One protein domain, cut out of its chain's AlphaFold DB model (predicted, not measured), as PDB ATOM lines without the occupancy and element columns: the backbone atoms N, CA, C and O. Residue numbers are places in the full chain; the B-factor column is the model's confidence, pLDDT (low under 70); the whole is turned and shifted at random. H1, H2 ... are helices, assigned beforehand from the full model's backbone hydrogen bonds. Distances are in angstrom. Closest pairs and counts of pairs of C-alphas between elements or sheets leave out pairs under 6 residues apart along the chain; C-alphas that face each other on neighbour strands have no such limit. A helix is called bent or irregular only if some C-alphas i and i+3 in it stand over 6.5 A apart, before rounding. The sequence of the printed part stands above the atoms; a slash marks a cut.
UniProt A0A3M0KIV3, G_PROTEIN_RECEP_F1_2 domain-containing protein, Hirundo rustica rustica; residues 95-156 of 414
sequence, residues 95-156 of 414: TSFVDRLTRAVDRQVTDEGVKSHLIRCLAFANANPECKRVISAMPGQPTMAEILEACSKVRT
ATOM      1  N   THR A  95      13.720 -23.177  36.676       82.75
ATOM      2  CA  THR A  95      12.261 -23.120  36.487       82.75
ATOM      3  C   THR A  95      11.516 -24.219  37.248       82.75
ATOM      4  O   THR A  95      10.545 -23.926  37.937       82.75
ATOM      5  N   SER A  96      11.988 -25.470  37.175       82.44
ATOM      6  CA  SER A  96      11.400 -26.607  37.903       82.44
ATOM      7  C   SER A  96      11.477 -26.394  39.413       82.44
ATOM      8  O   SER A  96      10.501 -26.605  40.134       82.44
ATOM      9  N   PHE A  97      12.627 -25.919  39.890       88.25
ATOM     10  CA  PHE A  97      12.833 -25.600  41.297       88.25
ATOM     11  C   PHE A  97      11.885 -24.492  41.783       88.25
ATOM     12  O   PHE A  97      11.199 -24.679  42.790       88.25
ATOM     13  N   VAL A  98      11.788 -23.377  41.048       87.00
ATOM     14  CA  VAL A  98      10.899 -22.251  41.386       87.00
ATOM     15  C   VAL A  98       9.428 -22.677  41.366       87.00
ATOM     16  O   VAL A  98       8.669 -22.259  42.235       87.00
ATOM     17  N   ASP A  99       9.022 -23.551  40.446       80.50
ATOM     18  CA  ASP A  99       7.652 -24.074  40.365       80.50
ATOM     19  C   ASP A  99       7.303 -24.988  41.559       80.50
ATOM     20  O   ASP A  99       6.197 -24.951  42.102       80.50
ATOM     21  N   ARG A 100       8.253 -25.798  42.048       87.75
ATOM     22  CA  ARG A 100       8.064 -26.561  43.299       87.75
ATOM     23  C   ARG A 100       7.996 -25.644  44.520       87.75
ATOM     24  O   ARG A 100       7.134 -25.842  45.372       87.75
ATOM     25  N   LEU A 101       8.875 -24.646  44.587       83.38
ATOM     26  CA  LEU A 101       8.929 -23.679  45.683       83.38
ATOM     27  C   LEU A 101       7.646 -22.844  45.768       83.38
ATOM     28  O   LEU A 101       7.049 -22.750  46.835       83.38
ATOM     29  N   THR A 102       7.193 -22.301  44.638       84.31
ATOM     30  CA  THR A 102       5.963 -21.500  44.530       84.31
ATOM     31  C   THR A 102       4.757 -22.310  44.990       84.31
ATOM     32  O   THR A 102       4.023 -21.873  45.870       84.31
ATOM     33  N   ARG A 103       4.630 -23.561  44.521       82.81
ATOM     34  CA  ARG A 103       3.555 -24.464  44.958       82.81
ATOM     35  C   ARG A 103       3.567 -24.757  46.458       82.81
ATOM     36  O   ARG A 103       2.499 -24.947  47.033       82.81
ATOM     37  N   ALA A 104       4.736 -24.822  47.092       79.38
ATOM     38  CA  ALA A 104       4.831 -25.031  48.535       79.38
ATOM     39  C   ALA A 104       4.500 -23.761  49.331       79.38
ATOM     40  O   ALA A 104       3.800 -23.845  50.339       79.38
ATOM     41  N   VAL A 105       4.952 -22.593  48.862       76.94
ATOM     42  CA  VAL A 105       4.650 -21.295  49.485       76.94
ATOM     43  C   VAL A 105       3.160 -20.963  49.363       76.94
ATOM     44  O   VAL A 105       2.549 -20.601  50.364       76.94
ATOM     45  N   ASP A 106       2.541 -21.183  48.201       79.44
ATOM     46  CA  ASP A 106       1.110 -20.926  47.971       79.44
ATOM     47  C   ASP A 106       0.183 -21.753  48.866       79.44
ATOM     48  O   ASP A 106      -0.935 -21.332  49.162       79.44
ATOM     49  N   ARG A 107       0.640 -22.935  49.295       74.75
ATOM     50  CA  ARG A 107      -0.115 -23.829  50.182       74.75
ATOM     51  C   ARG A 107       0.032 -23.483  51.662       74.75
ATOM     52  O   ARG A 107      -0.844 -23.845  52.439       74.75
ATOM     53  N   GLN A 108       1.131 -22.837  52.057       70.44
ATOM     54  CA  GLN A 108       1.493 -22.628  53.468       70.44
ATOM     55  C   GLN A 108       1.386 -21.165  53.916       70.44
ATOM     56  O   GLN A 108       1.190 -20.904  55.101       70.44
ATOM     57  N   VAL A 109       1.486 -20.210  52.991       64.94
ATOM     58  CA  VAL A 109       1.398 -18.773  53.268       64.94
ATOM     59  C   VAL A 109       0.088 -18.244  52.698       64.94
ATOM     60  O   VAL A 109      -0.266 -18.552  51.568       64.94
ATOM     61  N   THR A 110      -0.657 -17.463  53.476       70.56
ATOM     62  CA  THR A 110      -1.968 -16.913  53.076       70.56
ATOM     63  C   THR A 110      -1.888 -15.467  52.576       70.56
ATOM     64  O   THR A 110      -2.770 -15.036  51.843       70.56
ATOM     65  N   ASP A 111      -0.832 -14.732  52.934       64.88
ATOM     66  CA  ASP A 111      -0.633 -13.324  52.570       64.88
ATOM     67  C   ASP A 111       0.080 -13.178  51.212       64.88
ATOM     68  O   ASP A 111       1.259 -13.505  51.077       64.88
ATOM     69  N   GLU A 112      -0.634 -12.664  50.207       65.44
ATOM     70  CA  GLU A 112      -0.140 -12.473  48.833       65.44
ATOM     71  C   GLU A 112       1.047 -11.500  48.718       65.44
ATOM     72  O   GLU A 112       1.949 -11.700  47.896       65.44
ATOM     73  N   GLY A 113       1.100 -10.471  49.570       60.19
ATOM     74  CA  GLY A 113       2.216  -9.526  49.601       60.19
ATOM     75  C   GLY A 113       3.498 -10.191  50.101       60.19
ATOM     76  O   GLY A 113       4.580  -9.971  49.552       60.19
ATOM     77  N   VAL A 114       3.373 -11.074  51.093       64.06
ATOM     78  CA  VAL A 114       4.499 -11.825  51.662       64.06
ATOM     79  C   VAL A 114       4.945 -12.965  50.745       64.06
ATOM     80  O   VAL A 114       6.149 -13.193  50.621       64.06
ATOM     81  N   LYS A 115       4.020 -13.652  50.057       74.19
ATOM     82  CA  LYS A 115       4.329 -14.769  49.141       74.19
ATOM     83  C   LYS A 115       5.354 -14.393  48.081       74.19
ATOM     84  O   LYS A 115       6.372 -15.067  47.938       74.19
ATOM     85  N   SER A 116       5.101 -13.303  47.361       68.75
ATOM     86  CA  SER A 116       5.950 -12.861  46.250       68.75
ATOM     87  C   SER A 116       7.379 -12.538  46.710       68.75
ATOM     88  O   SER A 116       8.357 -12.970  46.092       68.75
ATOM     89  N   HIS A 117       7.510 -11.846  47.843       68.88
ATOM     90  CA  HIS A 117       8.803 -11.526  48.437       68.88
ATOM     91  C   HIS A 117       9.521 -12.777  48.962       68.88
ATOM     92  O   HIS A 117      10.718 -12.954  48.724       68.88
ATOM     93  N   LEU A 118       8.789 -13.671  49.631       71.50
ATOM     94  CA  LEU A 118       9.317 -14.900  50.213       71.50
ATOM     95  C   LEU A 118       9.819 -15.876  49.140       71.50
ATOM     96  O   LEU A 118      10.924 -16.396  49.273       71.50
ATOM     97  N   ILE A 119       9.059 -16.072  48.056       78.25
ATOM     98  CA  ILE A 119       9.459 -16.918  46.919       78.25
ATOM     99  C   ILE A 119      10.775 -16.419  46.332       78.25
ATOM    100  O   ILE A 119      11.686 -17.216  46.122       78.25
ATOM    101  N   ARG A 120      10.918 -15.107  46.129       77.69
ATOM    102  CA  ARG A 120      12.150 -14.519  45.589       77.69
ATOM    103  C   ARG A 120      13.348 -14.739  46.518       77.69
ATOM    104  O   ARG A 120      14.412 -15.156  46.062       77.69
ATOM    105  N   CYS A 121      13.181 -14.493  47.819       72.94
ATOM    106  CA  CYS A 121      14.247 -14.672  48.807       72.94
ATOM    107  C   CYS A 121      14.681 -16.141  48.933       72.94
ATOM    108  O   CYS A 121      15.878 -16.434  48.954       72.94
ATOM    109  N   LEU A 122      13.725 -17.071  48.958       78.56
ATOM    110  CA  LEU A 122      13.998 -18.508  49.014       78.56
ATOM    111  C   LEU A 122      14.606 -19.027  47.707       78.56
ATOM    112  O   LEU A 122      15.548 -19.815  47.752       78.56
ATOM    113  N   ALA A 123      14.137 -18.542  46.555       81.62
ATOM    114  CA  ALA A 123      14.693 -18.899  45.255       81.62
ATOM    115  C   ALA A 123      16.175 -18.512  45.151       81.62
ATOM    116  O   ALA A 123      16.969 -19.289  44.632       81.62
ATOM    117  N   PHE A 124      16.570 -17.359  45.701       78.06
ATOM    118  CA  PHE A 124      17.974 -16.951  45.769       78.06
ATOM    119  C   PHE A 124      18.788 -17.767  46.783       78.06
ATOM    120  O   PHE A 124      19.882 -18.246  46.477       78.06
ATOM    121  N   ALA A 125      18.272 -17.930  48.005       79.06
ATOM    122  CA  ALA A 125      18.998 -18.593  49.084       79.06
ATOM    123  C   ALA A 125      19.311 -20.063  48.756       79.06
ATOM    124  O   ALA A 125      20.431 -20.522  49.017       79.06
ATOM    125  N   ASN A 126      18.342 -20.744  48.134       83.00
ATOM    126  CA  ASN A 126      18.330 -22.186  47.901       83.00
ATOM    127  C   ASN A 126      18.650 -22.602  46.448       83.00
ATOM    128  O   ASN A 126      18.531 -23.788  46.119       83.00
ATOM    129  N   ALA A 127      19.071 -21.661  45.595       85.00
ATOM    130  CA  ALA A 127      19.610 -21.949  44.265       85.00
ATOM    131  C   ALA A 127      20.908 -22.774  44.336       85.00
ATOM    132  O   ALA A 127      21.655 -22.719  45.319       85.00
ATOM    133  N   ASN A 128      21.211 -23.499  43.260       83.69
ATOM    134  CA  ASN A 128      22.486 -24.194  43.105       83.69
ATOM    135  C   ASN A 128      23.664 -23.197  42.954       83.69
ATOM    136  O   ASN A 128      23.446 -22.022  42.638       83.69
ATOM    137  N   PRO A 129      24.921 -23.620  43.192       82.38
ATOM    138  CA  PRO A 129      26.085 -22.725  43.162       82.38
ATOM    139  C   PRO A 129      26.286 -21.974  41.836       82.38
ATOM    140  O   PRO A 129      26.807 -20.859  41.823       82.38
ATOM    141  N   GLU A 130      25.896 -22.570  40.714       78.38
ATOM    142  CA  GLU A 130      25.984 -21.982  39.379       78.38
ATOM    143  C   GLU A 130      25.004 -20.816  39.224       78.38
ATOM    144  O   GLU A 130      25.425 -19.694  38.958       78.38
ATOM    145  N   CYS A 131      23.711 -21.045  39.465       80.88
ATOM    146  CA  CYS A 131      22.687 -20.006  39.378       80.88
ATOM    147  C   CYS A 131      22.892 -18.932  40.458       80.88
ATOM    148  O   CYS A 131      22.744 -17.742  40.188       80.88
ATOM    149  N   LYS A 132      23.353 -19.308  41.657       80.75
ATOM    150  CA  LYS A 132      23.654 -18.355  42.734       80.75
ATOM    151  C   LYS A 132      24.747 -17.352  42.348       80.75
ATOM    152  O   LYS A 132      24.651 -16.185  42.728       80.75
ATOM    153  N   ARG A 133      25.748 -17.769  41.560       76.44
ATOM    154  CA  ARG A 133      26.773 -16.862  41.003       76.44
ATOM    155  C   ARG A 133      26.180 -15.864  40.012       76.44
ATOM    156  O   ARG A 133      26.503 -14.687  40.107       76.44
ATOM    157  N   VAL A 134      25.287 -16.316  39.131       73.75
ATOM    158  CA  VAL A 134      24.611 -15.454  38.147       73.75
ATOM    159  C   VAL A 134      23.760 -14.396  38.839       73.75
ATOM    160  O   VAL A 134      23.891 -13.215  38.541       73.75
ATOM    161  N   ILE A 135      22.941 -14.795  39.817       72.94
ATOM    162  CA  ILE A 135      22.061 -13.852  40.523       72.94
ATOM    163  C   ILE A 135      22.877 -12.836  41.330       72.94
ATOM    164  O   ILE A 135      22.518 -11.665  41.386       72.94
ATOM    165  N   SER A 136      23.998 -13.262  41.920       72.25
ATOM    166  CA  SER A 136      24.874 -12.369  42.696       72.25
ATOM    167  C   SER A 136      25.629 -11.350  41.834       72.25
ATOM    168  O   SER A 136      26.137 -10.371  42.371       72.25
ATOM    169  N   ALA A 137      25.729 -11.578  40.522       69.75
ATOM    170  CA  ALA A 137      26.378 -10.672  39.577       69.75
ATOM    171  C   ALA A 137      25.411  -9.643  38.960       69.75
ATOM    172  O   ALA A 137      25.856  -8.724  38.276       69.75
ATOM    173  N   MET A 138      24.097  -9.775  39.186       67.38
ATOM    174  CA  MET A 138      23.103  -8.852  38.636       67.38
ATOM    175  C   MET A 138      23.084  -7.520  39.407       67.38
ATOM    176  O   MET A 138      23.049  -7.528  40.640       67.38
ATOM    177  N   PRO A 139      23.073  -6.366  38.717       52.22
ATOM    178  CA  PRO A 139      22.976  -5.066  39.372       52.22
ATOM    179  C   PRO A 139      21.556  -4.811  39.905       52.22
ATOM    180  O   PRO A 139      20.568  -5.004  39.202       52.22
ATOM    181  N   GLY A 140      21.450  -4.313  41.141       68.75
ATOM    182  CA  GLY A 140      20.174  -3.913  41.751       68.75
ATOM    183  C   GLY A 140      19.391  -5.055  42.414       68.75
ATOM    184  O   GLY A 140      19.968  -6.038  42.872       68.75
ATOM    185  N   GLN A 141      18.066  -4.896  42.533       58.78
ATOM    186  CA  GLN A 141      17.162  -5.965  42.977       58.78
ATOM    187  C   GLN A 141      16.503  -6.612  41.752       58.78
ATOM    188  O   GLN A 141      15.496  -6.085  41.278       58.78
ATOM    189  N   PRO A 142      17.030  -7.742  41.248       68.00
ATOM    190  CA  PRO A 142      16.457  -8.394  40.083       68.00
ATOM    191  C   PRO A 142      15.073  -8.969  40.403       68.00
ATOM    192  O   PRO A 142      14.812  -9.502  41.493       68.00
ATOM    193  N   THR A 143      14.176  -8.843  39.434       77.31
ATOM    194  CA  THR A 143      12.838  -9.426  39.445       77.31
ATOM    195  C   THR A 143      12.910 -10.934  39.235       77.31
ATOM    196  O   THR A 143      13.870 -11.480  38.690       77.31
ATOM    197  N   MET A 144      11.857 -11.644  39.638       75.25
ATOM    198  CA  MET A 144      11.834 -13.100  39.514       75.25
ATOM    199  C   MET A 144      11.891 -13.574  38.047       75.25
ATOM    200  O   MET A 144      12.431 -14.643  37.773       75.25
ATOM    201  N   ALA A 145      11.405 -12.760  37.103       75.75
ATOM    202  CA  ALA A 145      11.480 -13.029  35.667       75.75
ATOM    203  C   ALA A 145      12.917 -12.929  35.120       75.75
ATOM    204  O   ALA A 145      13.361 -13.827  34.408       75.75
ATOM    205  N   GLU A 146      13.667 -11.895  35.513       74.62
ATOM    206  CA  GLU A 146      15.073 -11.716  35.114       74.62
ATOM    207  C   GLU A 146      15.951 -12.858  35.640       74.62
ATOM    208  O   GLU A 146      16.789 -13.396  34.916       74.62
ATOM    209  N   ILE A 147      15.704 -13.289  36.881       77.12
ATOM    210  CA  ILE A 147      16.383 -14.434  37.496       77.12
ATOM    211  C   ILE A 147      16.077 -15.727  36.721       77.12
ATOM    212  O   ILE A 147      16.987 -16.510  36.436       77.12
ATOM    213  N   LEU A 148      14.807 -15.965  36.366       79.81
ATOM    214  CA  LEU A 148      14.395 -17.144  35.595       79.81
ATOM    215  C   LEU A 148      15.084 -17.187  34.229       79.81
ATOM    216  O   LEU A 148      15.603 -18.236  33.841       79.81
ATOM    217  N   GLU A 149      15.132 -16.058  33.525       77.56
ATOM    218  CA  GLU A 149      15.796 -15.972  32.232       77.56
ATOM    219  C   GLU A 149      17.308 -16.198  32.358       77.56
ATOM    220  O   GLU A 149      17.869 -17.025  31.633       77.56
ATOM    221  N   ALA A 150      17.970 -15.539  33.309       73.75
ATOM    222  CA  ALA A 150      19.412 -15.658  33.493       73.75
ATOM    223  C   ALA A 150      19.829 -17.083  33.887       73.75
ATOM    224  O   ALA A 150      20.756 -17.646  33.299       73.75
ATOM    225  N   CYS A 151      19.100 -17.721  34.807       77.00
ATOM    226  CA  CYS A 151      19.406 -19.084  35.235       77.00
ATOM    227  C   CYS A 151      18.953 -20.172  34.249       77.00
ATOM    228  O   CYS A 151      19.469 -21.290  34.304       77.00
ATOM    229  N   SER A 152      18.053 -19.871  33.304       71.81
ATOM    230  CA  SER A 152      17.729 -20.789  32.198       71.81
ATOM    231  C   SER A 152      18.908 -20.984  31.235       71.81
ATOM    232  O   SER A 152      19.089 -22.069  30.680       71.81
ATOM    233  N   LYS A 153      19.762 -19.959  31.100       63.94
ATOM    234  CA  LYS A 153      20.918 -19.955  30.197       63.94
ATOM    235  C   LYS A 153      22.111 -20.738  30.763       63.94
ATOM    236  O   LYS A 153      22.932 -21.197  29.976       63.94
ATOM    237  N   VAL A 154      22.155 -21.010  32.074       61.75
ATOM    238  CA  VAL A 154      23.272 -21.666  32.801       61.75
ATOM    239  C   VAL A 154      23.699 -23.023  32.234       61.75
ATOM    240  O   VAL A 154      24.859 -23.410  32.358       61.75
ATOM    241  N   ARG A 155      22.788 -23.748  31.582       53.00
ATOM    242  CA  ARG A 155      23.059 -25.075  31.006       53.00
ATOM    243  C   ARG A 155      23.536 -25.075  29.559       53.00
ATOM    244  O   ARG A 155      23.829 -26.143  29.027       53.00
ATOM    245  N   THR A 156      23.580 -23.918  28.913       47.88
ATOM    246  CA  THR A 156      24.028 -23.828  27.525       47.88
ATOM    247  C   THR A 156      25.559 -23.800  27.456       47.88
ATOM    248  O   THR A 156      26.196 -23.210  28.332       47.88
TER     249      THR A 156
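Overview. This is residues 95 to 156 of the 414 residues of the protein "G_PROTEIN_RECEP_F1_2 domain-containing protein" of Hirundo rustica rustica (UniProt A0A3M0KIV3). Two helices, H1 and H2, fold into a splayed helical hairpin, and at its open end a second, shorter pair, H3 and H4, cross each other. The turn of the hairpin lies toward one end of the longest axis, and the tail after H4 lies toward the other. The printed part has 62 residues with four named helices, in the order H1, H2, H3, H4, and no named strand; its class is all helix. It is compact, with a radius of gyration of the C-alphas of 11.8 A, and spans 35 by 24 by 16 A.

Along the chain. Find C-alpha 95 at (12.261, -23.120, 36.487); from there H1 runs through residues 95 to 108, 20.1 A from first to last C-alpha. After a tight link, look for C-alpha 112 at (-0.140, -12.473, 48.833), where H2 begins; it holds residues 112 to 125 and is also 20.1 A long. H2 is neither bent nor irregular, but only just: C-alphas 113 and 116 are 6.0 A apart. A second tight link leads to H3, residues 129 to 136, 10.4 A long. A short link of 7 residues then leads to H4, residues 144 to 153, 14.7 A long, which ends at C-alpha 153 at (20.918, -19.955, 30.197).

Arrangement. Begin with the hairpin: H1 and H2 touch, and their closest C-alphas, those of Thr 102 and Ile 119, are 6.2 A apart. They run opposite ways at a steep tilt of 42 degrees. At residues 124 to 125 alone, H2 only just touches H3, with 3 pairs of C-alphas within 8 A; the closest are those of Phe 124 and Lys 132, 6.6 A apart. H3 touches H4, opposite ways at a steep tilt of 46 degrees, with Cys 131 and Cys 151 as the closest C-alphas, 5.4 A apart. Look next at Thr 95 and Leu 148, the closest C-alphas of H1 and H4, 6.4 A apart: these helices are close but not clearly touching. H2 and H4 are also close but not clearly touching, with the C-alphas of Arg 120 and Met 144 closest at 6.2 A. H1 and H3 are apart. Along the backbone, each O i to N i+4 pair of H3 is within hydrogen-bond range, against 9 of 10 in H1, 8 of 10 in H2 and 5 of 6 in H4.

Size, cuts and confidence. The two C-alphas farthest apart are those of Thr 110 and Thr 156, at 37.1 A. The printed part has no cut, and no link between the helices is long. The mean pLDDT of the printed part is 74.2; look for values under 70 at residue 109, residues 111 to 114, 116 to 117, 137 to 142 and 153 to 156.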